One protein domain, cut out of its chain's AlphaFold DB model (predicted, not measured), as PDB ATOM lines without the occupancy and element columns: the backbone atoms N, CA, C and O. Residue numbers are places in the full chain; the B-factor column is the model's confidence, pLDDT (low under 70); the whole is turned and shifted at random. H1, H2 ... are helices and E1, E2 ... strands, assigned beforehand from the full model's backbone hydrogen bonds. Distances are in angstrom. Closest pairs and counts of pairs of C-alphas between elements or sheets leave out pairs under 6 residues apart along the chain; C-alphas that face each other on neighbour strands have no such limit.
ATOM      1  N   PHE A 682      27.363   7.143 -14.228       92.94
ATOM      2  CA  PHE A 682      27.670   8.558 -13.985       92.94
ATOM      3  C   PHE A 682      26.462   9.457 -14.248       92.94
ATOM      4  O   PHE A 682      25.715   9.237 -15.196       92.94
ATOM      5  N   ILE A 683      26.328  10.529 -13.475       94.94
ATOM      6  CA  ILE A 683      25.488  11.681 -13.807       94.94
ATOM      7  C   ILE A 683      26.372  12.921 -13.780       94.94
ATOM      8  O   ILE A 683      27.016  13.223 -12.773       94.94
ATOM      9  N   TYR A 684      26.395  13.642 -14.898       94.94
ATOM     10  CA  TYR A 684      27.098  14.912 -15.026       94.94
ATOM     11  C   TYR A 684      26.090  16.041 -14.864       94.94
ATOM     12  O   TYR A 684      25.143  16.137 -15.640       94.94
ATOM     13  N   HIS A 685      26.300  16.914 -13.888       96.19
ATOM     14  CA  HIS A 685      25.531  18.138 -13.706       96.19
ATOM     15  C   HIS A 685      26.351  19.324 -14.210       96.19
ATOM     16  O   HIS A 685      27.322  19.710 -13.566       96.19
ATOM     17  N   LEU A 686      25.960  19.916 -15.335       95.75
ATOM     18  CA  LEU A 686      26.506  21.186 -15.805       95.75
ATOM     19  C   LEU A 686      25.640  22.334 -15.291       95.75
ATOM     20  O   LEU A 686      24.432  22.350 -15.518       95.75
ATOM     21  N   ARG A 687      26.267  23.312 -14.640       97.00
ATOM     22  CA  ARG A 687      25.664  24.600 -14.292       97.00
ATOM     23  C   ARG A 687      26.546  25.714 -14.827       97.00
ATOM     24  O   ARG A 687      27.723  25.789 -14.492       97.00
ATOM     25  N   LEU A 688      25.966  26.573 -15.645       95.81
ATOM     26  CA  LEU A 688      26.617  27.697 -16.292       95.81
ATOM     27  C   LEU A 688      25.957  28.987 -15.804       95.81
ATOM     28  O   LEU A 688      24.741  29.121 -15.906       95.81
ATOM     29  N   LYS A 689      26.746  29.927 -15.288       96.38
ATOM     30  CA  LYS A 689      26.310  31.279 -14.928       96.38
ATOM     31  C   LYS A 689      27.126  32.291 -15.726       96.38
ATOM     32  O   LYS A 689      28.331  32.403 -15.525       96.38
ATOM     33  N   LEU A 690      26.479  33.001 -16.640       95.44
ATOM     34  CA  LEU A 690      27.097  34.016 -17.491       95.44
ATOM     35  C   LEU A 690      26.598  35.395 -17.060       95.44
ATOM     36  O   LEU A 690      25.393  35.636 -17.082       95.44
ATOM     37  N   GLN A 691      27.513  36.280 -16.677       94.94
ATOM     38  CA  GLN A 691      27.228  37.679 -16.360       94.94
ATOM     39  C   GLN A 691      27.580  38.559 -17.565       94.94
ATOM     40  O   GLN A 691      28.613  38.350 -18.204       94.94
ATOM     41  N   ASP A 692      26.733  39.539 -17.876       94.75
ATOM     42  CA  ASP A 692      26.876  40.471 -19.002       94.75
ATOM     43  C   ASP A 692      27.129  39.770 -20.353       94.75
ATOM     44  O   ASP A 692      28.107  40.034 -21.059       94.75
ATOM     45  N   LEU A 693      26.232  38.855 -20.723       95.12
ATOM     46  CA  LEU A 693      26.321  38.065 -21.949       95.12
ATOM     47  C   LEU A 693      25.915  38.875 -23.186       95.12
ATOM     48  O   LEU A 693      24.865  39.521 -23.208       95.12
ATOM     49  N   LYS A 694      26.697  38.747 -24.263       95.75
ATOM     50  CA  LYS A 694      26.364  39.206 -25.619       95.75
ATOM     51  C   LYS A 694      26.653  38.107 -26.638       95.75
ATOM     52  O   LYS A 694      27.800  37.700 -26.806       95.75
ATOM     53  N   ILE A 695      25.626  37.656 -27.349       95.44
ATOM     54  CA  ILE A 695      25.743  36.686 -28.442       95.44
ATOM     55  C   ILE A 695      25.439  37.399 -29.756       95.44
ATOM     56  O   ILE A 695      24.363  37.967 -29.921       95.44
ATOM     57  N   PHE A 696      26.378  37.336 -30.692       95.75
ATOM     58  CA  PHE A 696      26.250  37.822 -32.057       95.75
ATOM     59  C   PHE A 696      25.904  36.649 -32.975       95.75
ATOM     60  O   PHE A 696      26.698  35.717 -33.132       95.75
ATOM     61  N   LEU A 697      24.716  36.699 -33.576       95.00
ATOM     62  CA  LEU A 697      24.254  35.741 -34.579       95.00
ATOM     63  C   LEU A 697      24.290  36.406 -35.952       95.00
ATOM     64  O   LEU A 697      23.651  37.440 -36.140       95.00
ATOM     65  N   ASN A 698      25.037  35.842 -36.898       94.00
ATOM     66  CA  ASN A 698      25.198  36.438 -38.222       94.00
ATOM     67  C   ASN A 698      23.959  36.174 -39.098       94.00
ATOM     68  O   ASN A 698      23.486  35.042 -39.211       94.00
ATOM     69  N   VAL A 699      23.432  37.231 -39.715       94.12
ATOM     70  CA  VAL A 699      22.238  37.205 -40.572       94.12
ATOM     71  C   VAL A 699      22.498  37.834 -41.944       94.12
ATOM     72  O   VAL A 699      21.629  38.507 -42.496       94.12
ATOM     73  N   ASN A 700      23.691  37.623 -42.499       93.44
ATOM     74  CA  ASN A 700      24.018  37.983 -43.878       93.44
ATOM     75  C   ASN A 700      23.226  37.148 -44.896       93.44
ATOM     76  O   ASN A 700      22.867  35.994 -44.638       93.44
ATOM     77  N   ASP A 701      23.003  37.724 -46.078       90.88
ATOM     78  CA  ASP A 701      22.390  37.021 -47.205       90.88
ATOM     79  C   ASP A 701      23.277  35.843 -47.651       90.88
ATOM     80  O   ASP A 701      24.498  35.972 -47.757       90.88
ATOM     81  N   GLU A 702      22.653  34.683 -47.869       89.25
ATOM     82  CA  GLU A 702      23.300  33.420 -48.270       89.25
ATOM     83  C   GLU A 702      24.475  32.961 -47.378       89.25
ATOM     84  O   GLU A 702      25.241  32.079 -47.770       89.25
ATOM     85  N   ASN A 703      24.586  33.519 -46.164       90.62
ATOM     86  CA  ASN A 703      25.655  33.256 -45.198       90.62
ATOM     87  C   ASN A 703      27.072  33.554 -45.745       90.62
ATOM     88  O   ASN A 703      28.031  32.839 -45.441       90.62
ATOM     89  N   ILE A 704      27.200  34.602 -46.571       92.81
ATOM     90  CA  ILE A 704      28.489  35.067 -47.103       92.81
ATOM     91  C   ILE A 704      29.220  35.866 -46.018       92.81
ATOM     92  O   ILE A 704      28.718  36.890 -45.546       92.81
ATOM     93  N   ILE A 705      30.384  35.375 -45.590       92.12
ATOM     94  CA  ILE A 705      31.167  35.931 -44.482       92.12
ATOM     95  C   ILE A 705      32.657  35.787 -44.802       92.12
ATOM     96  O   ILE A 705      33.183  34.675 -44.797       92.12
ATOM     97  N   ASP A 706      33.349  36.910 -45.009       89.75
ATOM     98  CA  ASP A 706      34.813  36.923 -45.153       89.75
ATOM     99  C   ASP A 706      35.501  36.994 -43.782       89.75
ATOM    100  O   ASP A 706      36.367  36.177 -43.467       89.75
ATOM    101  N   LYS A 707      35.069  37.928 -42.921       90.19
ATOM    102  CA  LYS A 707      35.559  38.060 -41.544       90.19
ATOM    103  C   LYS A 707      34.408  38.112 -40.548       90.19
ATOM    104  O   LYS A 707      33.676  39.092 -40.486       90.19
ATOM    105  N   ALA A 708      34.272  37.078 -39.718       88.25
ATOM    106  CA  ALA A 708      33.122  36.904 -38.824       88.25
ATOM    107  C   ALA A 708      33.056  37.903 -37.658       88.25
ATOM    108  O   ALA A 708      31.984  38.075 -37.082       88.25
ATOM    109  N   THR A 709      34.168  38.555 -37.309       90.31
ATOM    110  CA  THR A 709      34.248  39.578 -36.248       90.31
ATOM    111  C   THR A 709      34.103  41.018 -36.758       90.31
ATOM    112  O   THR A 709      34.039  41.951 -35.956       90.31
ATOM    113  N   ALA A 710      34.054  41.234 -38.079       91.19
ATOM    114  CA  ALA A 710      33.946  42.568 -38.665       91.19
ATOM    115  C   ALA A 710      32.507  43.100 -38.572       91.19
ATOM    116  O   ALA A 710      31.634  42.730 -39.358       91.19
ATOM    117  N   LEU A 711      32.263  44.002 -37.617       89.81
ATOM    118  CA  LEU A 711      30.958  44.646 -37.440       89.81
ATOM    119  C   LEU A 711      30.567  45.511 -38.649       89.81
ATOM    120  O   LEU A 711      29.402  45.541 -39.029       89.81
ATOM    121  N   ASP A 712      31.535  46.155 -39.299       91.25
ATOM    122  CA  ASP A 712      31.279  47.071 -40.419       91.25
ATOM    123  C   ASP A 712      30.883  46.359 -41.725       91.25
ATOM    124  O   ASP A 712      30.372  46.992 -42.649       91.25
ATOM    125  N   GLU A 713      31.105  45.048 -41.816       89.81
ATOM    126  CA  GLU A 713      30.848  44.256 -43.025       89.81
ATOM    127  C   GLU A 713      29.605  43.368 -42.888       89.81
ATOM    128  O   GLU A 713      28.942  43.079 -43.884       89.81
ATOM    129  N   ASN A 714      29.242  42.980 -41.661       92.62
ATOM    130  CA  ASN A 714      28.216  41.973 -41.403       92.62
ATOM    131  C   ASN A 714      26.992  42.526 -40.657       92.62
ATOM    132  O   ASN A 714      27.075  43.427 -39.816       92.62
ATOM    133  N   ALA A 715      25.840  41.910 -40.915       93.44
ATOM    134  CA  ALA A 715      24.621  42.112 -40.149       93.44
ATOM    135  C   ALA A 715      24.502  41.057 -39.036       93.44
ATOM    136  O   ALA A 715      24.638  39.858 -39.286       93.44
ATOM    137  N   TYR A 716      24.191  41.490 -37.811       94.81
ATOM    138  CA  TYR A 716      24.008  40.594 -36.666       94.81
ATOM    139  C   TYR A 716      22.683  40.819 -35.950       94.81
ATOM    140  O   TYR A 716      22.260  41.952 -35.722       94.81
ATOM    141  N   LEU A 717      22.091  39.725 -35.480       94.56
ATOM    142  CA  LEU A 717      21.140  39.751 -34.378       94.56
ATOM    143  C   LEU A 717      21.917  39.567 -33.076       94.56
ATOM    144  O   LEU A 717      22.545  38.531 -32.852       94.56
ATOM    145  N   VAL A 718      21.896  40.596 -32.234       95.31
ATOM    146  CA  VAL A 718      22.613  40.623 -30.959       95.31
ATOM    147  C   VAL A 718      21.636  40.310 -29.837       95.31
ATOM    148  O   VAL A 718      20.706  41.077 -29.578       95.31
ATOM    149  N   LEU A 719      21.859  39.186 -29.166       94.00
ATOM    150  CA  LEU A 719      21.154  38.799 -27.948       94.00
ATOM    151  C   LEU A 719      22.001  39.240 -26.758       94.00
ATOM    152  O   LEU A 719      23.167  38.865 -26.661       94.00
ATOM    153  N   SER A 720      21.429  40.033 -25.859       95.00
ATOM    154  CA  SER A 720      22.123  40.507 -24.660       95.00
ATOM    155  C   SER A 720      21.304  40.260 -23.400       95.00
ATOM    156  O   SER A 720      20.085  40.419 -23.423       95.00
ATOM    157  N   SER A 721      21.977  39.852 -22.322       94.88
ATOM    158  CA  SER A 721      21.369  39.612 -21.007       94.88
ATOM    159  C   SER A 721      22.364  39.948 -19.891       94.88
ATOM    160  O   SER A 721      23.534  39.583 -20.027       94.88
ATOM    161  N   PRO A 722      21.939  40.607 -18.796       94.56
ATOM    162  CA  PRO A 722      22.797  40.872 -17.640       94.56
ATOM    163  C   PRO A 722      23.177  39.580 -16.911       94.56
ATOM    164  O   PRO A 722      24.315  39.429 -16.481       94.56
ATOM    165  N   GLU A 723      22.263  38.616 -16.830       94.19
ATOM    166  CA  GLU A 723      22.534  37.295 -16.269       94.19
ATOM    167  C   GLU A 723      21.848  36.212 -17.111       94.19
ATOM    168  O   GLU A 723      20.682  36.338 -17.501       94.19
ATOM    169  N   LEU A 724      22.589  35.148 -17.423       94.75
ATOM    170  CA  LEU A 724      22.064  33.903 -17.977       94.75
ATOM    171  C   LEU A 724      22.518  32.748 -17.092       94.75
ATOM    172  O   LEU A 724      23.717  32.536 -16.897       94.75
ATOM    173  N   THR A 725      21.565  31.957 -16.612       96.19
ATOM    174  CA  THR A 725      21.840  30.697 -15.922       96.19
ATOM    175  C   THR A 725      21.351  29.538 -16.771       96.19
ATOM    176  O   THR A 725      20.171  29.481 -17.104       96.19
ATOM    177  N   ALA A 726      22.235  28.607 -17.113       95.75
ATOM    178  CA  ALA A 726      21.880  27.383 -17.817       95.75
ATOM    179  C   ALA A 726      22.270  26.158 -16.988       95.75
ATOM    180  O   ALA A 726      23.367  26.088 -16.437       95.75
ATOM    181  N   ALA A 727      21.384  25.177 -16.912       96.38
ATOM    182  CA  ALA A 727      21.614  23.907 -16.251       96.38
ATOM    183  C   ALA A 727      21.306  22.758 -17.211       96.38
ATOM    184  O   ALA A 727      20.317  22.780 -17.940       96.38
ATOM    185  N   SER A 728      22.146  21.729 -17.212       95.06
ATOM    186  CA  SER A 728      21.880  20.490 -17.938       95.06
ATOM    187  C   SER A 728      22.412  19.300 -17.156       95.06
ATOM    188  O   SER A 728      23.441  19.393 -16.482       95.06
ATOM    189  N   SER A 729      21.704  18.175 -17.231       93.62
ATOM    190  CA  SER A 729      22.153  16.918 -16.642       93.62
ATOM    191  C   SER A 729      22.314  15.852 -17.715       93.62
ATOM    192  O   SER A 729      21.349  15.519 -18.400       93.62
ATOM    193  N   ILE A 730      23.513  15.291 -17.834       92.50
ATOM    194  CA  ILE A 730      23.799  14.173 -18.735       92.50
ATOM    195  C   ILE A 730      23.826  12.901 -17.887       92.50
ATOM    196  O   ILE A 730      24.770  12.672 -17.128       92.50
ATOM    197  N   SER A 731      22.775  12.091 -17.999       91.06
ATOM    198  CA  SER A 731      22.636  10.831 -17.264       91.06
ATOM    199  C   SER A 731      23.222   9.673 -18.070       91.06
ATOM    200  O   SER A 731      22.709   9.320 -19.127       91.06
ATOM    201  N   LEU A 732      24.300   9.079 -17.560       88.81
ATOM    202  CA  LEU A 732      24.940   7.854 -18.050       88.81
ATOM    203  C   LEU A 732      24.853   6.766 -16.965       88.81
ATOM    204  O   LEU A 732      25.853   6.164 -16.571       88.81
ATOM    205  N   ASP A 733      23.654   6.554 -16.427       90.94
ATOM    206  CA  ASP A 733      23.370   5.595 -15.353       90.94
ATOM    207  C   ASP A 733      23.113   4.170 -15.870       90.94
ATOM    208  O   ASP A 733      23.350   3.185 -15.173       90.94
ATOM    209  N   THR A 734      22.671   4.056 -17.121       90.38
ATOM    210  CA  THR A 734      22.321   2.794 -17.768       90.38
ATOM    211  C   THR A 734      23.405   2.377 -18.760       90.38
ATOM    212  O   THR A 734      23.922   3.186 -19.531       90.38
ATOM    213  N   PHE A 735      23.740   1.086 -18.792       89.44
ATOM    214  CA  PHE A 735      24.663   0.551 -19.789       89.44
ATOM    215  C   PHE A 735      23.989   0.486 -21.166       89.44
ATOM    216  O   PHE A 735      23.084  -0.320 -21.374       89.44
ATOM    217  N   ARG A 736      24.459   1.306 -22.116       85.38
ATOM    218  CA  ARG A 736      23.982   1.355 -23.516       85.38
ATOM    219  C   ARG A 736      22.446   1.394 -23.641       85.38
ATOM    220  O   ARG A 736      21.855   0.488 -24.234       85.38
ATOM    221  N   PRO A 737      21.790   2.431 -23.100       89.25
ATOM    222  CA  PRO A 737      20.351   2.586 -23.252       89.25
ATOM    223  C   PRO A 737      19.991   2.752 -24.733       89.25
ATOM    224  O   PRO A 737      20.738   3.349 -25.510       89.25
ATOM    225  N   SER A 738      18.830   2.230 -25.133       88.00
ATOM    226  CA  SER A 738      18.318   2.384 -26.503       88.00
ATOM    227  C   SER A 738      17.970   3.839 -26.829       88.00
ATOM    228  O   SER A 738      18.125   4.262 -27.977       88.00
ATOM    229  N   ARG A 739      17.543   4.598 -25.814       88.69
ATOM    230  CA  ARG A 739      17.156   6.005 -25.889       88.69
ATOM    231  C   ARG A 739      17.749   6.773 -24.714       88.69
ATOM    232  O   ARG A 739      17.651   6.318 -23.578       88.69
ATOM    233  N   ASN A 740      18.309   7.940 -24.992       89.75
ATOM    234  CA  ASN A 740      18.816   8.871 -23.989       89.75
ATOM    235  C   ASN A 740      17.994  10.152 -23.998       89.75
ATOM    236  O   ASN A 740      17.443  10.522 -25.033       89.75
ATOM    237  N   ALA A 741      17.942  10.837 -22.859       91.31
ATOM    238  CA  ALA A 741      17.332  12.151 -22.734       91.31
ATOM    239  C   ALA A 741      18.304  13.094 -22.023       91.31
ATOM    240  O   ALA A 741      18.778  12.786 -20.931       91.31
ATOM    241  N   VAL A 742      18.579  14.241 -22.638       93.00
ATOM    242  CA  VAL A 742      19.394  15.309 -22.055       93.00
ATOM    243  C   VAL A 742      18.472  16.493 -21.778       93.00
ATOM    244  O   VAL A 742      18.146  17.235 -22.711       93.00
ATOM    245  N   PRO A 743      17.976  16.650 -20.537       95.06
ATOM    246  CA  PRO A 743      17.239  17.839 -20.152       95.06
ATOM    247  C   PRO A 743      18.177  19.047 -20.075       95.06
ATOM    248  O   PRO A 743      19.347  18.946 -19.682       95.06
ATOM    249  N   PHE A 744      17.638  20.197 -20.445       94.31
ATOM    250  CA  PHE A 744      18.295  21.485 -20.312       94.31
ATOM    251  C   PHE A 744      17.284  22.528 -19.845       94.31
ATOM    252  O   PHE A 744      16.102  22.482 -20.194       94.31
ATOM    253  N   ASP A 745      17.774  23.458 -19.045       95.94
ATOM    254  CA  ASP A 745      17.014  24.564 -18.493       95.94
ATOM    255  C   ASP A 745      17.855  25.830 -18.608       95.94
ATOM    256  O   ASP A 745      19.015  25.842 -18.196       95.94
ATOM    257  N   ILE A 746      17.316  26.863 -19.239       95.38
ATOM    258  CA  ILE A 746      18.011  28.119 -19.500       95.38
ATOM    259  C   ILE A 746      17.107  29.248 -19.020       95.38
ATOM    260  O   ILE A 746      16.012  29.434 -19.542       95.38
ATOM    261  N   HIS A 747      17.592  30.037 -18.072       95.19
ATOM    262  CA  HIS A 747      16.906  31.211 -17.545       95.19
ATOM    263  C   HIS A 747      17.709  32.470 -17.859       95.19
ATOM    264  O   HIS A 747      18.920  32.522 -17.626       95.19
ATOM    265  N   LEU A 748      17.028  33.491 -18.376       92.94
ATOM    266  CA  LEU A 748      17.566  34.826 -18.601       92.94
ATOM    267  C   LEU A 748      16.708  35.828 -17.829       92.94
ATOM    268  O   LEU A 748      15.486  35.845 -17.983       92.94
ATOM    269  N   GLU A 749      17.345  36.687 -17.035       88.50
ATOM    270  CA  GLU A 749      16.635  37.691 -16.232       88.50
ATOM    271  C   GLU A 749      15.947  38.735 -17.120       88.50
ATOM    272  O   GLU A 749      14.741  38.959 -17.022       88.50
ATOM    273  N   THR A 750      16.701  39.322 -18.050       91.94
ATOM    274  CA  THR A 750      16.168  40.226 -19.072       91.94
ATOM    275  C   THR A 750      16.829  39.929 -20.406       91.94
ATOM    276  O   THR A 750      18.052  39.962 -20.510       91.94
ATOM    277  N   LEU A 751      16.039  39.701 -21.447       92.25
ATOM    278  CA  LEU A 751      16.523  39.574 -22.814       92.25
ATOM    279  C   LEU A 751      16.409  40.924 -23.521       92.25
ATOM    280  O   LEU A 751      15.314  41.469 -23.625       92.25
ATOM    281  N   ALA A 752      17.498  41.418 -24.097       93.81
ATOM    282  CA  ALA A 752      17.475  42.516 -25.058       93.81
ATOM    283  C   ALA A 752      17.963  42.025 -26.426       93.81
ATOM    284  O   ALA A 752      19.103  41.572 -26.565       93.81
ATOM    285  N   LEU A 753      17.092  42.137 -27.431       93.00
ATOM    286  CA  LEU A 753      17.372  41.815 -28.826       93.00
ATOM    287  C   LEU A 753      17.668  43.104 -29.592       93.00
ATOM    288  O   LEU A 753      16.850  44.028 -29.603       93.00
ATOM    289  N   LYS A 754      18.816  43.155 -30.265       94.06
ATOM    290  CA  LYS A 754      19.231  44.300 -31.083       94.06
ATOM    291  C   LYS A 754      19.628  43.859 -32.481       94.06
ATOM    292  O   LYS A 754      20.149  42.762 -32.662       94.06
ATOM    293  N   LEU A 755      19.412  44.731 -33.456       92.88
ATOM    294  CA  LEU A 755      19.908  44.558 -34.814       92.88
ATOM    295  C   LEU A 755      21.167  45.393 -35.002       92.88
ATOM    296  O   LEU A 755      21.135  46.614 -34.878       92.88
ATOM    297  N   HIS A 756      22.269  44.741 -35.340       93.50
ATOM    298  CA  HIS A 756      23.439  45.409 -35.877       93.50
ATOM    299  C   HIS A 756      23.380  45.332 -37.401       93.50
ATOM    300  O   HIS A 756      23.402  44.236 -37.956       93.50
ATOM    301  N   ALA A 757      23.307  46.475 -38.076       91.62
ATOM    302  CA  ALA A 757      23.392  46.551 -39.529       91.62
ATOM    303  C   ALA A 757      24.700  47.260 -39.924       91.62
ATOM    304  O   ALA A 757      25.052  48.251 -39.278       91.62
ATOM    305  N   PRO A 758      25.409  46.793 -40.966       92.44
ATOM    306  CA  PRO A 758      26.630  47.444 -41.430       92.44
ATOM    307  C   PRO A 758      26.309  48.809 -42.069       92.44
ATOM    308  O   PRO A 758      25.200  48.994 -42.579       92.44
ATOM    309  N   PRO A 759      27.258  49.763 -42.119       89.12
ATOM    310  CA  PRO A 759      27.067  51.092 -42.716       89.12
ATOM    311  C   PRO A 759      26.660  51.070 -44.199       89.12
ATOM    312  O   PRO A 759      26.062  52.030 -44.684       89.12
ATOM    313  N   SER A 760      26.950  49.987 -44.925       87.38
ATOM    314  CA  SER A 760      26.486  49.767 -46.303       87.38
ATOM    315  C   SER A 760      24.969  49.554 -46.401       87.38
ATOM    316  O   SER A 760      24.370  49.772 -47.456       87.38
ATOM    317  N   ASN A 761      24.329  49.139 -45.308       88.25
ATOM    318  CA  ASN A 761      22.903  48.886 -45.247       88.25
ATOM    319  C   ASN A 761      22.140  50.177 -44.928       88.25
ATOM    320  O   ASN A 761      22.432  50.878 -43.962       88.25
ATOM    321  N   THR A 762      21.086  50.449 -45.699       86.88
ATOM    322  CA  THR A 762      20.197  51.605 -45.482       86.88
ATOM    323  C   THR A 762      19.661  51.697 -44.050       86.88
ATOM    324  O   THR A 762      19.468  52.792 -43.533       86.88
ATOM    325  N   GLN A 763      19.461  50.563 -43.376       86.81
ATOM    326  CA  GLN A 763      18.973  50.545 -42.000       86.81
ATOM    327  C   GLN A 763      19.965  51.189 -41.029       86.81
ATOM    328  O   GLN A 763      19.535  51.944 -40.169       86.81
ATOM    329  N   ALA A 764      21.273  50.984 -41.201       86.31
ATOM    330  CA  ALA A 764      22.273  51.596 -40.327       86.31
ATOM    331  C   ALA A 764      22.276  53.132 -40.422       86.31
ATOM    332  O   ALA A 764      22.525  53.812 -39.432       86.31
ATOM    333  N   ALA A 765      21.973  53.682 -41.604       85.81
ATOM    334  CA  ALA A 765      21.954  55.126 -41.834       85.81
ATOM    335  C   ALA A 765      20.667  55.813 -41.346       85.81
ATOM    336  O   ALA A 765      20.708  56.979 -40.958       85.81
ATOM    337  N   PHE A 766      19.524  55.120 -41.407       85.81
ATOM    338  CA  PHE A 766      18.211  55.738 -41.183       85.81
ATOM    339  C   PHE A 766      17.512  55.306 -39.889       85.81
ATOM    340  O   PHE A 766      16.609  56.015 -39.441       85.81
ATOM    341  N   LEU A 767      17.878  54.168 -39.292       86.31
ATOM    342  CA  LEU A 767      17.218  53.653 -38.094       86.31
ATOM    343  C   LEU A 767      17.628  54.470 -36.860       86.31
ATOM    344  O   LEU A 767      18.804  54.572 -36.530       86.31
ATOM    345  N   ALA A 768      16.648  55.038 -36.155       82.81
ATOM    346  CA  ALA A 768      16.916  55.866 -34.973       82.81
ATOM    347  C   ALA A 768      17.393  55.057 -33.747       82.81
ATOM    348  O   ALA A 768      18.105  55.585 -32.895       82.81
ATOM    349  N   SER A 769      16.987  53.787 -33.637       85.69
ATOM    350  CA  SER A 769      17.363  52.878 -32.549       85.69
ATOM    351  C   SER A 769      17.494  51.453 -33.069       85.69
ATOM    352  O   SER A 769      16.621  50.979 -33.789       85.69
ATOM    353  N   ASN A 770      18.548  50.759 -32.646       86.75
ATOM    354  CA  ASN A 770      18.841  49.372 -33.019       86.75
ATOM    355  C   ASN A 770      18.127  48.337 -32.133       86.75
ATOM    356  O   ASN A 770      18.267  47.132 -32.353       86.75
ATOM    357  N   ASP A 771      17.399  48.783 -31.110       88.50
ATOM    358  CA  ASP A 771      16.677  47.904 -30.193       88.50
ATOM    359  C   ASP A 771      15.440  47.316 -30.902       88.50
ATOM    360  O   ASP A 771      14.520  48.043 -31.270       88.50
ATOM    361  N   LEU A 772      15.406  45.990 -31.083       89.19
ATOM    362  CA  LEU A 772      14.280  45.277 -31.699       89.19
ATOM    363  C   LEU A 772      13.254  44.808 -30.671       89.19
ATOM    364  O   LEU A 772      12.071  44.713 -30.979       89.19
ATOM    365  N   GLY A 773      13.683  44.486 -29.455       89.06
ATOM    366  CA  GLY A 773      12.764  44.042 -28.418       89.06
ATOM    367  C   GLY A 773      13.436  43.775 -27.083       89.06
ATOM    368  O   GLY A 773      14.654  43.602 -26.999       89.06
ATOM    369  N   ARG A 774      12.618  43.760 -26.033       91.44
ATOM    370  CA  ARG A 774      13.005  43.430 -24.664       91.44
ATOM    371  C   ARG A 774      11.999  42.460 -24.068       91.44
ATOM    372  O   ARG A 774      10.801  42.672 -24.225       91.44
ATOM    373  N   GLY A 775      12.470  41.427 -23.387       89.31
ATOM    374  CA  GLY A 775      11.635  40.505 -22.623       89.31
ATOM    375  C   GLY A 775      12.172  40.348 -21.211       89.31
ATOM    376  O   GLY A 775      13.383  40.406 -21.003       89.31
ATOM    377  N   GLU A 776      11.280  40.148 -20.253       90.19
ATOM    378  CA  GLU A 776      11.638  39.838 -18.871       90.19
ATOM    379  C   GLU A 776      11.442  38.337 -18.623       90.19
ATOM    380  O   GLU A 776      10.590  37.694 -19.248       90.19
ATOM    381  N   ALA A 777      12.266  37.775 -17.735       88.25
ATOM    382  CA  ALA A 777      12.183  36.394 -17.263       88.25
ATOM    383  C   ALA A 777      11.980  35.365 -18.396       88.25
ATOM    384  O   ALA A 777      10.980  34.642 -18.432       88.25
ATOM    385  N   LEU A 778      12.912  35.315 -19.355       91.25
ATOM    386  CA  LEU A 778      12.867  34.322 -20.429       91.25
ATOM    387  C   LEU A 778      13.379  32.976 -19.905       91.25
ATOM    388  O   LEU A 778      14.563  32.825 -19.609       91.25
ATOM    389  N   ASN A 779      12.493  31.987 -19.875       93.56
ATOM    390  CA  ASN A 779      12.779  30.620 -19.466       93.56
ATOM    391  C   ASN A 779      12.638  29.679 -20.665       93.56
ATOM    392  O   ASN A 779      11.571  29.583 -21.272       93.56
ATOM    393  N   VAL A 780      13.705  28.960 -20.997       93.94
ATOM    394  CA  VAL A 780      13.730  27.932 -22.038       93.94
ATOM    395  C   VAL A 780      14.020  26.594 -21.372       93.94
ATOM    396  O   VAL A 780      15.162  26.285 -21.044       93.94
ATOM    397  N   THR A 781      12.975  25.791 -21.191       95.12
ATOM    398  CA  THR A 781      13.077  24.437 -20.632       95.12
ATOM    399  C   THR A 781      12.867  23.417 -21.735       95.12
ATOM    400  O   THR A 781      12.035  23.601 -22.624       95.12
ATOM    401  N   GLY A 782      13.605  22.318 -21.705       94.06
ATOM    402  CA  GLY A 782      13.477  21.319 -22.749       94.06
ATOM    403  C   GLY A 782      14.230  20.037 -22.477       94.06
ATOM    404  O   GLY A 782      14.927  19.879 -21.475       94.06
ATOM    405  N   SER A 783      14.074  19.088 -23.391       94.69
ATOM    406  CA  SER A 783      14.873  17.869 -23.388       94.69
ATOM    407  C   SER A 783      15.132  17.402 -24.808       94.69
ATOM    408  O   SER A 783      14.199  17.333 -25.611       94.69
ATOM    409  N   TYR A 784      16.382  17.047 -25.093       92.88
ATOM    410  CA  TYR A 784      16.759  16.388 -26.336       92.88
ATOM    411  C   TYR A 784      16.811  14.875 -26.124       92.88
ATOM    412  O   TYR A 784      17.575  14.383 -25.293       92.88
ATOM    413  N   GLN A 785      15.974  14.145 -26.853       92.38
ATOM    414  CA  GLN A 785      15.854  12.697 -26.784       92.38
ATOM    415  C   GLN A 785      16.428  12.083 -28.057       92.38
ATOM    416  O   GLN A 785      15.862  12.273 -29.130       92.38
ATOM    417  N   TYR A 786      17.521  11.333 -27.935       89.62
ATOM    418  CA  TYR A 786      18.190  10.710 -29.078       89.62
ATOM    419  C   TYR A 786      18.264   9.192 -28.932       89.62
ATOM    420  O   TYR A 786      18.412   8.657 -27.826       89.62
ATOM    421  N   ASN A 787      18.163   8.491 -30.059       89.31
ATOM    422  CA  ASN A 787      18.278   7.037 -30.106       89.31
ATOM    423  C   ASN A 787      19.731   6.607 -30.339       89.31
ATOM    424  O   ASN A 787      20.480   7.239 -31.081       89.31
ATOM    425  N   ALA A 788      20.135   5.497 -29.720       83.19
ATOM    426  CA  ALA A 788      21.497   4.975 -29.848       83.19
ATOM    427  C   ALA A 788      21.784   4.362 -31.232       83.19
ATOM    428  O   ALA A 788      22.938   4.293 -31.653       83.19
ATOM    429  N   THR A 789      20.749   3.896 -31.936       83.12
ATOM    430  CA  THR A 789      20.859   3.330 -33.283       83.12
ATOM    431  C   THR A 789      20.277   4.278 -34.321       83.12
ATOM    432  O   THR A 789      19.247   4.918 -34.098       83.12
ATOM    433  N   THR A 790      20.932   4.345 -35.480       80.56
ATOM    434  CA  THR A 790      20.426   5.086 -36.636       80.56
ATOM    435  C   THR A 790      19.548   4.172 -37.485       80.56
ATOM    436  O   THR A 790      20.020   3.146 -37.976       80.56
ATOM    437  N   SER A 791      18.269   4.507 -37.632       82.62
ATOM    438  CA  SER A 791      17.293   3.740 -38.416       82.62
ATOM    439  C   SER A 791      16.209   4.682 -38.937       82.62
ATOM    440  O   SER A 791      15.800   5.560 -38.187       82.62
ATOM    441  N   PRO A 792      15.668   4.483 -40.153       82.94
ATOM    442  CA  PRO A 792      14.546   5.287 -40.651       82.94
ATOM    443  C   PRO A 792      13.259   5.125 -39.822       82.94
ATOM    444  O   PRO A 792      12.323   5.891 -39.992       82.94
ATOM    445  N   ALA A 793      13.182   4.114 -38.948       86.75
ATOM    446  CA  ALA A 793      12.070   3.944 -38.011       86.75
ATOM    447  C   ALA A 793      12.267   4.702 -36.685       86.75
ATOM    448  O   ALA A 793      11.349   4.743 -35.868       86.75
ATOM    449  N   ASN A 794      13.466   5.240 -36.442       88.56
ATOM    450  CA  ASN A 794      13.795   5.961 -35.224       88.56
ATOM    451  C   ASN A 794      13.685   7.465 -35.478       88.56
ATOM    452  O   ASN A 794      14.277   7.988 -36.421       88.56
ATOM    453  N   THR A 795      12.998   8.152 -34.574       89.75
ATOM    454  CA  THR A 795      12.873   9.608 -34.576       89.75
ATOM    455  C   THR A 795      13.439  10.135 -33.264       89.75
ATOM    456  O   THR A 795      13.073   9.674 -32.177       89.75
ATOM    457  N   ASP A 796      14.382  11.061 -33.365       91.06
ATOM    458  CA  ASP A 796      14.893  11.822 -32.236       91.06
ATOM    459  C   ASP A 796      13.918  12.976 -31.956       91.06
ATOM    460  O   ASP A 796      13.314  13.533 -32.868       91.06
ATOM    461  N   THR A 797      13.725  13.339 -30.690       92.81
ATOM    462  CA  THR A 797      12.722  14.340 -30.294       92.81
ATOM    463  C   THR A 797      13.383  15.469 -29.524       92.81
ATOM    464  O   THR A 797      14.035  15.234 -28.508       92.81
ATOM    465  N   LEU A 798      13.192  16.706 -29.967       92.19
ATOM    466  CA  LEU A 798      13.596  17.910 -29.254       92.19
ATOM    467  C   LEU A 798      12.349  18.612 -28.718       92.19
ATOM    468  O   LEU A 798      11.576  19.184 -29.482       92.19
ATOM    469  N   VAL A 799      12.160  18.574 -27.401       94.19
ATOM    470  CA  VAL A 799      11.081  19.309 -26.727       94.19
ATOM    471  C   VAL A 799      11.629  20.651 -26.260       94.19
ATOM    472  O   VAL A 799      12.618  20.679 -25.528       94.19
ATOM    473  N   LEU A 800      10.992  21.743 -26.681       93.88
ATOM    474  CA  LEU A 800      11.346  23.123 -26.359       93.88
ATOM    475  C   LEU A 800      10.116  23.855 -25.828       93.88
ATOM    476  O   LEU A 800       9.172  24.115 -26.568       93.88
ATOM    477  N   ASN A 801      10.151  24.236 -24.558       95.25
ATOM    478  CA  ASN A 801       9.154  25.089 -23.933       95.25
ATOM    479  C   ASN A 801       9.793  26.450 -23.667       95.25
ATOM    480  O   ASN A 801      10.708  26.564 -22.851       95.25
ATOM    481  N   VAL A 802       9.310  27.476 -24.355       93.25
ATOM    482  CA  VAL A 802       9.779  28.853 -24.200       93.25
ATOM    483  C   VAL A 802       8.695  29.649 -23.491       93.25
ATOM    484  O   VAL A 802       7.574  29.766 -23.988       93.25
ATOM    485  N   HIS A 803       9.033  30.198 -22.331       93.75
ATOM    486  CA  HIS A 803       8.175  31.063 -21.535       93.75
ATOM    487  C   HIS A 803       8.829  32.434 -21.380       93.75
ATOM    488  O   HIS A 803      10.007  32.513 -21.057       93.75
ATOM    489  N   SER A 804       8.089  33.509 -21.638       90.56
ATOM    490  CA  SER A 804       8.578  34.880 -21.456       90.56
ATOM    491  C   SER A 804       7.478  35.764 -20.888       90.56
ATOM    492  O   SER A 804       6.310  35.623 -21.262       90.56
ATOM    493  N   GLN A 805       7.865  36.685 -20.007       91.19
ATOM    494  CA  GLN A 805       6.977  37.660 -19.390       91.19
ATOM    495  C   GLN A 805       7.212  39.057 -19.980       91.19
ATOM    496  O   GLN A 805       8.351  39.465 -20.213       91.19
ATOM    497  N   SER A 806       6.126  39.803 -20.210       90.06
ATOM    498  CA  SER A 806       6.163  41.207 -20.651       90.06
ATOM    499  C   SER A 806       7.053  41.433 -21.880       90.06
ATOM    500  O   SER A 806       7.831  42.385 -21.954       90.06
ATOM    501  N   LEU A 807       6.951  40.536 -22.865       88.94
ATOM    502  CA  LEU A 807       7.727  40.627 -24.097       88.94
ATOM    503  C   LEU A 807       7.286  41.855 -24.908       88.94
ATOM    504  O   LEU A 807       6.168  41.909 -25.415       88.94
ATOM    505  N   SER A 808       8.186  42.817 -25.073       90.06
ATOM    506  CA  SER A 808       8.002  44.028 -25.871       90.06
ATOM    507  C   SER A 808       8.832  43.957 -27.153       90.06
ATOM    508  O   SER A 808      10.049  43.800 -27.100       90.06
ATOM    509  N   VAL A 809       8.200  44.045 -28.325       90.12
ATOM    510  CA  VAL A 809       8.901  43.918 -29.619       90.12
ATOM    511  C   VAL A 809       8.492  45.040 -30.563       90.12
ATOM    512  O   VAL A 809       7.304  45.282 -30.766       90.12
ATOM    513  N   TYR A 810       9.479  45.687 -31.176       89.19
ATOM    514  CA  TYR A 810       9.316  46.617 -32.287       89.19
ATOM    515  C   TYR A 810       9.328  45.847 -33.606       89.19
ATOM    516  O   TYR A 810      10.374  45.455 -34.130       89.19
ATOM    517  N   LEU A 811       8.141  45.615 -34.160       87.25
ATOM    518  CA  LEU A 811       7.980  44.796 -35.354       87.25
ATOM    519  C   LEU A 811       8.105  45.648 -36.626       87.25
ATOM    520  O   LEU A 811       7.114  45.955 -37.287       87.25
ATOM    521  N   HIS A 812       9.327  46.042 -36.988       87.12
ATOM    522  CA  HIS A 812       9.568  46.633 -38.308       87.12
ATOM    523  C   HIS A 812       9.391  45.575 -39.409       87.12
ATOM    524  O   HIS A 812       9.778  44.420 -39.240       87.12
ATOM    525  N   GLY A 813       8.888  45.962 -40.587       84.94
ATOM    526  CA  GLY A 813       8.666  45.015 -41.694       84.94
ATOM    527  C   GLY A 813       9.928  44.261 -42.142       84.94
ATOM    528  O   GLY A 813       9.853  43.099 -42.535       84.94
ATOM    529  N   PHE A 814      11.108  44.879 -42.021       87.31
ATOM    530  CA  PHE A 814      12.382  44.241 -42.362       87.31
ATOM    531  C   PHE A 814      12.831  43.166 -41.358       87.31
ATOM    532  O   PHE A 814      13.678  42.343 -41.696       87.31
ATOM    533  N   VAL A 815      12.277  43.134 -40.141       88.44
ATOM    534  CA  VAL A 815      12.649  42.155 -39.102       88.44
ATOM    535  C   VAL A 815      12.292  40.733 -39.537       88.44
ATOM    536  O   VAL A 815      13.059  39.805 -39.296       88.44
ATOM    537  N   VAL A 816      11.184  40.570 -40.269       89.88
ATOM    538  CA  VAL A 816      10.773  39.278 -40.845       89.88
ATOM    539  C   VAL A 816      11.861  38.711 -41.759       89.88
ATOM    540  O   VAL A 816      12.157  37.522 -41.684       89.88
ATOM    541  N   ARG A 817      12.509  39.559 -42.573       90.88
ATOM    542  CA  ARG A 817      13.617  39.137 -43.442       90.88
ATOM    543  C   ARG A 817      14.783  38.588 -42.624       90.88
ATOM    544  O   ARG A 817      15.262  37.506 -42.936       90.88
ATOM    545  N   TYR A 818      15.217  39.287 -41.575       91.75
ATOM    546  CA  TYR A 818      16.348  38.819 -40.765       91.75
ATOM    547  C   TYR A 818      16.049  37.539 -39.992       91.75
ATOM    548  O   TYR A 818      16.941  36.711 -39.844       91.75
ATOM    549  N   PHE A 819      14.808  37.321 -39.550       91.38
ATOM    550  CA  PHE A 819      14.427  36.035 -38.964       91.38
ATOM    551  C   PHE A 819      14.401  34.898 -39.994       91.38
ATOM    552  O   PHE A 819      14.787  33.779 -39.659       91.38
ATOM    553  N   MET A 820      14.006  35.169 -41.245       92.38
ATOM    554  CA  MET A 820      14.127  34.185 -42.328       92.38
ATOM    555  C   MET A 820      15.595  33.865 -42.629       92.38
ATOM    556  O   MET A 820      15.947  32.693 -42.700       92.38
ATOM    557  N   LEU A 821      16.468  34.878 -42.684       93.44
ATOM    558  CA  LEU A 821      17.915  34.680 -42.842       93.44
ATOM    559  C   LEU A 821      18.518  33.900 -41.669       93.44
ATOM    560  O   LEU A 821      19.301  32.982 -41.881       93.44
ATOM    561  N   LEU A 822      18.103  34.182 -40.430       92.50
ATOM    562  CA  LEU A 822      18.510  33.399 -39.262       92.50
ATOM    563  C   LEU A 822      18.087  31.928 -39.402       92.50
ATOM    564  O   LEU A 822      18.882  31.026 -39.132       92.50
ATOM    565  N   LYS A 823      16.850  31.668 -39.850       91.25
ATOM    566  CA  LYS A 823      16.380  30.305 -40.129       91.25
ATOM    567  C   LYS A 823      17.261  29.646 -41.187       91.25
ATOM    568  O   LYS A 823      17.711  28.524 -40.973       91.25
ATOM    569  N   ASP A 824      17.507  30.317 -42.305       90.94
ATOM    570  CA  ASP A 824      18.213  29.730 -43.441       90.94
ATOM    571  C   ASP A 824      19.708  29.506 -43.171       90.94
ATOM    572  O   ASP A 824      20.229  28.456 -43.551       90.94
ATOM    573  N   ASN A 825      20.358  30.403 -42.422       91.94
ATOM    574  CA  ASN A 825      21.784  30.327 -42.087       91.94
ATOM    575  C   ASN A 825      22.108  29.309 -40.977       91.94
ATOM    576  O   ASN A 825      23.224  28.798 -40.921       91.94
ATOM    577  N   TYR A 826      21.164  28.992 -40.079       89.69
ATOM    578  CA  TYR A 826      21.414  28.058 -38.962       89.69
ATOM    579  C   TYR A 826      20.672  26.723 -39.082       89.69
ATOM    580  O   TYR A 826      21.156  25.715 -38.559       89.69
ATOM    581  N   PHE A 827      19.522  26.699 -39.762       86.00
ATOM    582  CA  PHE A 827      18.631  25.535 -39.845       86.00
ATOM    583  C   PHE A 827      18.181  25.183 -41.275       86.00
ATOM    584  O   PHE A 827      17.551  24.142 -41.449       86.00
ATOM    585  N   GLY A 828      18.440  26.032 -42.277       84.25
ATOM    586  CA  GLY A 828      17.920  25.876 -43.641       84.25
ATOM    587  C   GLY A 828      18.964  25.420 -44.655       84.25
ATOM    588  O   GLY A 828      19.674  24.449 -44.426       84.25
ATOM    589  N   GLU A 829      19.009  26.079 -45.814       81.62
ATOM    590  CA  GLU A 829      19.855  25.664 -46.944       81.62
ATOM    591  C   GLU A 829      21.290  26.216 -46.861       81.62
ATOM    592  O   GLU A 829      22.234  25.578 -47.335       81.62
ATOM    593  N   HIS A 830      21.477  27.369 -46.210       86.44
ATOM    594  CA  HIS A 830      22.740  28.119 -46.155       86.44
ATOM    595  C   HIS A 830      23.498  27.899 -44.835       86.44
ATOM    596  O   HIS A 830      24.061  28.815 -44.246       86.44
ATOM    597  N   VAL A 831      23.520  26.649 -44.364       87.31
ATOM    598  CA  VAL A 831      24.062  26.260 -43.048       87.31
ATOM    599  C   VAL A 831      25.574  26.480 -42.924       87.31
ATOM    600  O   VAL A 831      26.068  26.857 -41.864       87.31
ATOM    601  N   HIS A 832      26.312  26.213 -44.002       88.88
ATOM    602  CA  HIS A 832      27.756  26.428 -44.065       88.88
ATOM    603  C   HIS A 832      28.032  27.840 -44.561       88.88
ATOM    604  O   HIS A 832      27.506  28.212 -45.616       88.88
ATOM    605  N   PHE A 833      28.864  28.588 -43.839       90.38
ATOM    606  CA  PHE A 833      29.277  29.901 -44.324       90.38
ATOM    607  C   PHE A 833      30.220  29.735 -45.520       90.38
ATOM    608  O   PHE A 833      30.840  28.680 -45.703       90.38
ATOM    609  N   ARG A 834      30.295  30.768 -46.355       89.69
ATOM    610  CA  ARG A 834      31.200  30.820 -47.509       89.69
ATOM    611  C   ARG A 834      31.855  32.185 -47.566       89.69
ATOM    612  O   ARG A 834      31.213  33.180 -47.237       89.69
ATOM    613  N   THR A 835      33.101  32.234 -48.010       91.81
ATOM    614  CA  THR A 835      33.715  33.516 -48.369       91.81
ATOM    615  C   THR A 835      33.137  34.017 -49.690       91.81
ATOM    616  O   THR A 835      32.541  33.254 -50.464       91.81
ATOM    617  N   LEU A 836      33.300  35.308 -49.966       90.38
ATOM    618  CA  LEU A 836      32.839  35.904 -51.217       90.38
ATOM    619  C   LEU A 836      33.478  35.218 -52.436       90.38
ATOM    620  O   LEU A 836      32.792  34.950 -53.424       90.38
ATOM    621  N   ASP A 837      34.764  34.889 -52.341       90.81
ATOM    622  CA  ASP A 837      35.504  34.200 -53.399       90.81
ATOM    623  C   ASP A 837      34.960  32.779 -53.628       90.81
ATOM    624  O   ASP A 837      34.645  32.414 -54.762       90.81
ATOM    625  N   GLU A 838      34.745  31.999 -52.557       87.50
ATOM    626  CA  GLU A 838      34.162  30.649 -52.643       87.50
ATOM    627  C   GLU A 838      32.771  30.670 -53.287       87.50
ATOM    628  O   GLU A 838      32.413  29.794 -54.083       87.50
ATOM    629  N   TYR A 839      31.976  31.686 -52.954       88.50
ATOM    630  CA  TYR A 839      30.657  31.873 -53.531       88.50
ATOM    631  C   TYR A 839      30.718  32.163 -55.039       88.50
ATOM    632  O   TYR A 839      30.004  31.533 -55.827       88.50
ATOM    633  N   GLN A 840      31.606  33.068 -55.464       90.06
ATOM    634  CA  GLN A 840      31.803  33.396 -56.879       90.06
ATOM    635  C   GLN A 840      32.297  32.191 -57.687       90.06
ATOM    636  O   GLN A 840      31.785  31.926 -58.779       90.06
ATOM    637  N   GLU A 841      33.248  31.430 -57.145       87.56
ATOM    638  CA  GLU A 841      33.740  30.196 -57.761       87.56
ATOM    639  C   GLU A 841      32.622  29.166 -57.922       87.56
ATOM    640  O   GLU A 841      32.496  28.528 -58.970       87.56
ATOM    641  N   GLN A 842      31.759  29.023 -56.916       83.44
ATOM    642  CA  GLN A 842      30.638  28.098 -56.986       83.44
ATOM    643  C   GLN A 842      29.619  28.500 -58.056       83.44
ATOM    644  O   GLN A 842      29.129  27.626 -58.776       83.44
ATOM    645  N   LEU A 843      29.315  29.791 -58.195       85.44
ATOM    646  CA  LEU A 843      28.454  30.287 -59.270       85.44
ATOM    647  C   LEU A 843      29.070  30.009 -60.648       85.44
ATOM    648  O   LEU A 843      28.384  29.509 -61.540       85.44
ATOM    649  N   GLN A 844      30.373  30.252 -60.819       86.81
ATOM    650  CA  GLN A 844      31.079  29.930 -62.064       86.81
ATOM    651  C   GLN A 844      31.064  28.425 -62.362       86.81
ATOM    652  O   GLN A 844      30.808  28.026 -63.500       86.81
ATOM    653  N   MET A 845      31.278  27.579 -61.350       81.81
ATOM    654  CA  MET A 845      31.210  26.125 -61.495       81.81
ATOM    655  C   MET A 845      29.808  25.646 -61.873       81.81
ATOM    656  O   MET A 845      29.683  24.794 -62.748       81.81
ATOM    657  N   GLN A 846      28.758  26.206 -61.266       82.81
ATOM    658  CA  GLN A 846      27.371  25.881 -61.614       82.81
ATOM    659  C   GLN A 846      27.040  26.246 -63.064       82.81
ATOM    660  O   GLN A 846      26.330  25.492 -63.730       82.81
ATOM    661  N   LEU A 847      27.579  27.361 -63.566       83.94
ATOM    662  CA  LEU A 847      27.402  27.787 -64.955       83.94
ATOM    663  C   LEU A 847      28.183  26.915 -65.947       83.94
ATOM    664  O   LEU A 847      27.687  26.634 -67.036       83.94
ATOM    665  N   MET A 848      29.402  26.502 -65.591       84.75
ATOM    666  CA  MET A 848      30.280  25.727 -66.474       84.75
ATOM    667  C   MET A 848      29.926  24.236 -66.506       84.75
ATOM    668  O   MET A 848      29.905  23.648 -67.582       84.75
ATOM    669  N   ASN A 849      29.672  23.621 -65.345       82.44
ATOM    670  CA  ASN A 849      29.440  22.184 -65.190       82.44
ATOM    671  C   ASN A 849      28.473  21.906 -64.014       82.44
ATOM    672  O   ASN A 849      28.925  21.721 -62.877       82.44
ATOM    673  N   PRO A 850      27.152  21.799 -64.254       76.12
ATOM    674  CA  PRO A 850      26.165  21.597 -63.188       76.12
ATOM    675  C   PRO A 850      26.355  20.268 -62.433       76.12
ATOM    676  O   PRO A 850      26.179  20.221 -61.215       76.12
ATOM    677  N   ASP A 851      26.808  19.214 -63.117       71.31
ATOM    678  CA  ASP A 851      27.081  17.909 -62.499       71.31
ATOM    679  C   ASP A 851      28.279  17.958 -61.534       71.31
ATOM    680  O   ASP A 851      28.283  17.295 -60.496       71.31
ATOM    681  N   ALA A 852      29.287  18.789 -61.830       67.88
ATOM    682  CA  ALA A 852      30.431  18.995 -60.943       67.88
ATOM    683  C   ALA A 852      30.038  19.796 -59.693       67.88
ATOM    684  O   ALA A 852      30.529  19.518 -58.599       67.88
ATOM    685  N   ALA A 853      29.102  20.740 -59.823       66.00
ATOM    686  CA  ALA A 853      28.595  21.522 -58.698       66.00
ATOM    687  C   ALA A 853      27.798  20.677 -57.683       66.00
ATOM    688  O   ALA A 853      27.784  21.003 -56.494       66.00
ATOM    689  N   ALA A 854      27.171  19.577 -58.117       62.88
ATOM    690  CA  ALA A 854      26.485  18.641 -57.225       62.88
ATOM    691  C   ALA A 854      27.457  17.871 -56.307       62.88
ATOM    692  O   ALA A 854      27.113  17.594 -55.161       62.88
ATOM    693  N   LEU A 855      28.684  17.592 -56.767       62.78
ATOM    694  CA  LEU A 855      29.727  16.914 -55.978       62.78
ATOM    695  C   LEU A 855      30.322  17.794 -54.865       62.78
ATOM    696  O   LEU A 855      30.921  17.274 -53.926       62.78
ATOM    697  N   VAL A 856      30.165  19.118 -54.964       65.44
ATOM    698  CA  VAL A 856      30.656  20.099 -53.977       65.44
ATOM    699  C   VAL A 856      29.638  20.328 -52.852       65.44
ATOM    700  O   VAL A 856      29.953  20.958 -51.846       65.44
ATOM    701  N   ARG A 857      28.408  19.813 -52.976       67.25
ATOM    702  CA  ARG A 857      27.414  19.901 -51.901       67.25
ATOM    703  C   ARG A 857      27.670  18.819 -50.846       67.25
ATOM    704  O   ARG A 857      28.034  17.698 -51.205       67.25
ATOM    705  N   PRO A 858      27.458  19.125 -49.553       69.06
ATOM    706  CA  PRO A 858      27.536  18.106 -48.517       69.06
ATOM    707  C   PRO A 858      26.511  16.996 -48.802       69.06
ATOM    708  O   PRO A 858      25.368  17.300 -49.157       69.06
ATOM    709  N   PRO A 859      26.890  15.713 -48.658       69.12
ATOM    710  CA  PRO A 859      25.943  14.614 -48.789       69.12
ATOM    711  C   PRO A 859      24.883  14.707 -47.685       69.12
ATOM    712  O   PRO A 859      25.169  15.152 -46.570       69.12
ATOM    713  N   SER A 860      23.655  14.269 -47.972       66.06
ATOM    714  CA  SER A 860      22.610  14.192 -46.950       66.06
ATOM    715  C   SER A 860      23.005  13.150 -45.905       66.06
ATOM    716  O   SER A 860      23.001  11.951 -46.191       66.06
ATOM    717  N   LYS A 861      23.360  13.609 -44.702       65.06
ATOM    718  CA  LYS A 861      23.742  12.744 -43.584       65.06
ATOM    719  C   LYS A 861      22.577  11.812 -43.253       65.06
ATOM    720  O   LYS A 861      21.482  12.278 -42.955       65.06
ATOM    721  N   LYS A 862      22.822  10.501 -43.253       65.38
ATOM    722  CA  LYS A 862      21.886   9.524 -42.681       65.38
ATOM    723  C   LYS A 862      21.863   9.698 -41.161       65.38
ATOM    724  O   LYS A 862      22.725   9.171 -40.458       65.38
ATOM    725  N   SER A 863      20.924  10.490 -40.658       73.06
ATOM    726  CA  SER A 863      20.592  10.610 -39.236       73.06
ATOM    727  C   SER A 863      19.167  10.125 -38.995       73.06
ATOM    728  O   SER A 863      18.414   9.933 -39.946       73.06
ATOM    729  N   ASN A 864      18.807   9.917 -37.730       81.94
ATOM    730  CA  ASN A 864      17.399   9.782 -37.370       81.94
ATOM    731  C   ASN A 864      16.670  11.081 -37.726       81.94
ATOM    732  O   ASN A 864      17.273  12.162 -37.681       81.94
ATOM    733  N   ASP A 865      15.389  10.967 -38.062       83.31
ATOM    734  CA  ASP A 865      14.541  12.139 -38.251       83.31
ATOM    735  C   ASP A 865      14.424  12.891 -36.918       83.31
ATOM    736  O   ASP A 865      14.425  12.272 -35.853       83.31
ATOM    737  N   LEU A 866      14.367  14.222 -36.965       85.00
ATOM    738  CA  LEU A 866      14.274  15.071 -35.776       85.00
ATOM    739  C   LEU A 866      12.893  15.721 -35.702       85.00
ATOM    740  O   LEU A 866      12.595  16.628 -36.479       85.00
ATOM    741  N   ASP A 867      12.102  15.329 -34.709       90.44
ATOM    742  CA  ASP A 867      10.847  15.993 -34.369       90.44
ATOM    743  C   ASP A 867      11.105  17.113 -33.360       90.44
ATOM    744  O   ASP A 867      11.573  16.869 -32.245       90.44
ATOM    745  N   VAL A 868      10.774  18.352 -33.727       88.50
ATOM    746  CA  VAL A 868      10.886  19.516 -32.837       88.50
ATOM    747  C   VAL A 868       9.500  19.899 -32.324       88.50
ATOM    748  O   VAL A 868       8.656  20.384 -33.075       88.50
ATOM    749  N   MET A 869       9.266  19.703 -31.028       92.06
ATOM    750  CA  MET A 869       8.044  20.110 -30.339       92.06
ATOM    751  C   MET A 869       8.286  21.451 -29.653       92.06
ATOM    752  O   MET A 869       8.950  21.505 -28.621       92.06
ATOM    753  N   LEU A 870       7.759  22.528 -30.235       92.31
ATOM    754  CA  LEU A 870       7.891  23.883 -29.705       92.31
ATOM    755  C   LEU A 870       6.586  24.329 -29.034       92.31
ATOM    756  O   LEU A 870       5.562  24.465 -29.702       92.31
ATOM    757  N   ALA A 871       6.637  24.608 -27.735       93.69
ATOM    758  CA  ALA A 871       5.569  25.270 -26.998       93.69
ATOM    759  C   ALA A 871       6.015  26.688 -26.624       93.69
ATOM    760  O   ALA A 871       7.021  26.873 -25.942       93.69
ATOM    761  N   LEU A 872       5.265  27.692 -27.077       90.75
ATOM    762  CA  LEU A 872       5.518  29.101 -26.776       90.75
ATOM    763  C   LEU A 872       4.431  29.608 -25.828       90.75
ATOM    764  O   LEU A 872       3.247  29.544 -26.159       90.75
ATOM    765  N   LYS A 873       4.829  30.132 -24.668       91.88
ATOM    766  CA  LYS A 873       3.945  30.820 -23.727       91.88
ATOM    767  C   LYS A 873       4.456  32.243 -23.508       91.88
ATOM    768  O   LYS A 873       5.534  32.436 -22.953       91.88
ATOM    769  N   LEU A 874       3.682  33.227 -23.944       90.62
ATOM    770  CA  LEU A 874       4.000  34.645 -23.794       90.62
ATOM    771  C   LEU A 874       2.951  35.270 -22.875       90.62
ATOM    772  O   LEU A 874       1.773  35.259 -23.220       90.62
ATOM    773  N   ASP A 875       3.378  35.782 -21.724       90.44
ATOM    774  CA  ASP A 875       2.501  36.478 -20.779       90.44
ATOM    775  C   ASP A 875       2.633  37.999 -21.000       90.44
ATOM    776  O   ASP A 875       3.747  38.530 -21.024       90.44
ATOM    777  N   ASP A 876       1.508  38.693 -21.190       89.00
ATOM    778  CA  ASP A 876       1.407  40.137 -21.479       89.00
ATOM    779  C   ASP A 876       2.289  40.649 -22.648       89.00
ATOM    780  O   ASP A 876       3.055  41.610 -22.481       89.00
ATOM    781  N   PRO A 877       2.230  40.038 -23.851       90.62
ATOM    782  CA  PRO A 877       3.024  40.490 -24.988       90.62
ATOM    783  C   PRO A 877       2.564  41.867 -25.494       90.62
ATOM    784  O   PRO A 877       1.384  42.111 -25.748       90.62
ATOM    785  N   ARG A 878       3.525  42.768 -25.718       90.50
ATOM    786  CA  ARG A 878       3.315  44.096 -26.310       90.50
ATOM    787  C   ARG A 878       4.033  44.186 -27.643       90.50
ATOM    788  O   ARG A 878       5.258  44.316 -27.703       90.50
ATOM    789  N   ILE A 879       3.273  44.162 -28.729       89.94
ATOM    790  CA  ILE A 879       3.837  44.328 -30.069       89.94
ATOM    791  C   ILE A 879       3.649  45.782 -30.485       89.94
ATOM    792  O   ILE A 879       2.531  46.277 -30.593       89.94
ATOM    793  N   MET A 880       4.752  46.480 -30.717       89.88
ATOM    794  CA  MET A 880       4.765  47.856 -31.195       89.88
ATOM    795  C   MET A 880       5.018  47.823 -32.695       89.88
ATOM    796  O   MET A 880       6.121  47.500 -33.131       89.88
ATOM    797  N   LEU A 881       3.993  48.128 -33.487       89.69
ATOM    798  CA  LEU A 881       4.089  48.178 -34.942       89.69
ATOM    799  C   LEU A 881       4.385  49.621 -35.383       89.69
ATOM    800  O   LEU A 881       3.502  50.479 -35.279       89.69
ATOM    801  N   PRO A 882       5.610  49.939 -35.837       88.06
ATOM    802  CA  PRO A 882       5.987  51.302 -36.187       88.06
ATOM    803  C   PRO A 882       5.172  51.823 -37.374       88.06
ATOM    804  O   PRO A 882       4.978  51.129 -38.370       88.06
ATOM    805  N   THR A 883       4.719  53.075 -37.290       85.69
ATOM    806  CA  THR A 883       4.025  53.759 -38.400       85.69
ATOM    807  C   THR A 883       4.992  54.241 -39.483       85.69
ATOM    808  O   THR A 883       4.583  54.478 -40.618       85.69
ATOM    809  N   ASN A 884       6.276  54.378 -39.138       83.88
ATOM    810  CA  ASN A 884       7.360  54.745 -40.040       83.88
ATOM    811  C   ASN A 884       8.324  53.560 -40.202       83.88
ATOM    812  O   ASN A 884       8.589  52.822 -39.257       83.88
ATOM    813  N   ILE A 885       8.885  53.407 -41.400       80.12
ATOM    814  CA  ILE A 885       9.827  52.340 -41.751       80.12
ATOM    815  C   ILE A 885      11.081  52.394 -40.862       80.12
ATOM    816  O   ILE A 885      11.538  51.348 -40.401       80.12
ATOM    817  N   TYR A 886      11.602  53.597 -40.588       81.69
ATOM    818  CA  TYR A 886      12.906  53.798 -39.933       81.69
ATOM    819  C   TYR A 886      12.842  54.411 -38.522       81.69
ATOM    820  O   TYR A 886      13.873  54.588 -37.878       81.69
ATOM    821  N   SER A 887      11.650  54.736 -38.016       81.38
ATOM    822  CA  SER A 887      11.485  55.306 -36.672       81.38
ATOM    823  C   SER A 887      10.364  54.613 -35.912       81.38
ATOM    824  O   SER A 887       9.253  54.463 -36.423       81.38
ATOM    825  N   ALA A 888      10.672  54.231 -34.673       80.69
ATOM    826  CA  ALA A 888       9.742  53.631 -33.726       80.69
ATOM    827  C   ALA A 888       9.135  54.656 -32.746       80.69
ATOM    828  O   ALA A 888       8.490  54.256 -31.787       80.69
ATOM    829  N   GLU A 889       9.300  55.969 -32.961       82.88
ATOM    830  CA  GLU A 889       8.705  56.995 -32.079       82.88
ATOM    831  C   GLU A 889       7.171  56.994 -32.114       82.88
ATOM    832  O   GLU A 889       6.514  57.300 -31.121       82.88
ATOM    833  N   ARG A 890       6.587  56.656 -33.269       84.31
ATOM    834  CA  ARG A 890       5.137  56.531 -33.456       84.31
ATOM    835  C   ARG A 890       4.807  55.108 -33.863       84.31
ATOM    836  O   ARG A 890       5.165  54.685 -34.965       84.31
ATOM    837  N   TYR A 891       4.083  54.397 -33.014       88.00
ATOM    838  CA  TYR A 891       3.707  53.006 -33.229       88.00
ATOM    839  C   TYR A 891       2.232  52.774 -32.910       88.00
ATOM    840  O   TYR A 891       1.618  53.508 -32.138       88.00
ATOM    841  N   VAL A 892       1.676  51.730 -33.515       87.94
ATOM    842  CA  VAL A 892       0.413  51.127 -33.100       87.94
ATOM    843  C   VAL A 892       0.760  50.015 -32.119       87.94
ATOM    844  O   VAL A 892       1.488  49.086 -32.468       87.94
ATOM    845  N   GLN A 893       0.296  50.140 -30.879       87.88
ATOM    846  CA  GLN A 893       0.466  49.102 -29.866       87.88
ATOM    847  C   GLN A 893      -0.627  48.051 -30.043       87.88
ATOM    848  O   GLN A 893      -1.813  48.363 -29.950       87.88
ATOM    849  N   CYS A 894      -0.213  46.818 -30.303       84.50
ATOM    850  CA  CYS A 894      -1.070  45.648 -30.288       84.50
ATOM    851  C   CYS A 894      -0.887  44.944 -28.938       84.50
ATOM    852  O   CYS A 894       0.214  44.484 -28.624       84.50
ATOM    853  N   GLU A 895      -1.960  44.888 -28.154       75.38
ATOM    854  CA  GLU A 895      -2.065  44.060 -26.949       75.38
ATOM    855  C   GLU A 895      -2.789  42.771 -27.348       75.38
ATOM    856  O   GLU A 895      -3.823  42.834 -28.020       75.38
ATOM    857  N   LEU A 896      -2.184  41.623 -27.037       61.50
ATOM    858  CA  LEU A 896      -2.609  40.289 -27.479       61.50
ATOM    859  C   LEU A 896      -3.176  39.470 -26.324       61.50
ATOM    860  O   LEU A 896      -2.575  39.528 -25.229       61.50
TER     861      LEU A 896
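AT A GLANCE: This is residues 682 to 896 of the 896 residues of a protein of Escovopsis weberi (UniProt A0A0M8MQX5). One wide sheet is folded sharply across its strands into two wings: E1 to E5 each bend partway along, and E6 runs on into E7 round the same fold. H2 packs inside the fold by the end of E1, while H3 and H4 make a corner away from the sheet, between E5 and E6 along the chain. The printed part has 215 residues, with four named helices and eight named strands: along the chain, three strands, H1, two strands, the helices H2, H3 and H4, and then three strands; the sheet is branched at E5, which has E4 on one side and E6 and E7 on the other side, its neighbour pairs are antiparallel but for E5 with E6 and E5 with E7, which are parallel, and the class is mixed, helices and strands. The whole is loose, with a radius of gyration of the C-alphas of 20.8 A, and spans 60 by 54 by 31 A.

HOW THE PARTS SIT: Start with E1, residues 682 to 698, which bends by 94 degrees at residue 692. E1, E2, residues 716 to 732, and E3, residues 739 to 756, form a meander, each strand the antiparallel neighbour of the one before; look at N 692 and O 722, 2.8 A, and N 725 and O 747, 2.9 A. H1, residues 762 to 766, is only just not on the sheet, with 4 pairs of C-alphas within 10 A. E4, residues 771 to 787, is antiparallel to E3, with N 748 and O 778 at 2.8 A. E5, residues 795 to 810, forms a hairpin with E4, with N 779 and O 803 at 2.8 A. H2, residues 815 to 827, is on the sheet at a height of 9.2 A; its closest C-alphas to E1 are Leu 822 and Asn 698, 7.4 A. H3, residues 836 to 848, touches H4, residues 850 to 855, with residues 842 to 846 alone, at a steep tilt of 52 degrees, opposite ways; the closest C-alphas are Gln 846 and Ala 853, 5.4 A. E6, residues 865 to 875, is parallel to E5, with N 800 and O 869 at 2.8 A; E5, H2 H3 H4, E6 make a strand-helix-strand unit, two parallel neighbours with helices between. E7, residues 878 to 882, is parallel to E5, with N 880 and O 809 at 2.8 A, and forms a hairpin with E8, residues 891 to 895, with N 881 and O 892 at 2.9 A. Every O i to N i+4 pair is within hydrogen-bond range in H1, H2 and H3, and 1 of 2 in H4.

IN THESE COORDINATES: Find C-alpha 682 at (27.670, 8.558, -13.985), where E1 begins; it measures 37.0 A from first to last C-alpha. E2 measures 37.7 A, E3 41.1 A, E4 40.9 A, E5 37.2 A and E6 32.3 A. Look for H2 from C-alpha 815 at (12.649, 42.155, -39.102), 17.7 A long, and then H3, 18.5 A. H1, H4, E7 and E8 are shorter; E8 ends at C-alpha 895, (-2.065, 44.060, -26.949).

THE WHOLE: The two C-alphas farthest apart are those of Phe 735 and Arg 890, 60.8 A. The printed part has no cut and ends at residue 896, the chain's last. The link from E1 to E2, residues 699 to 715, is long. The mean pLDDT of the printed part is 88.5; residues 852 to 862 and residue 896 are under 70.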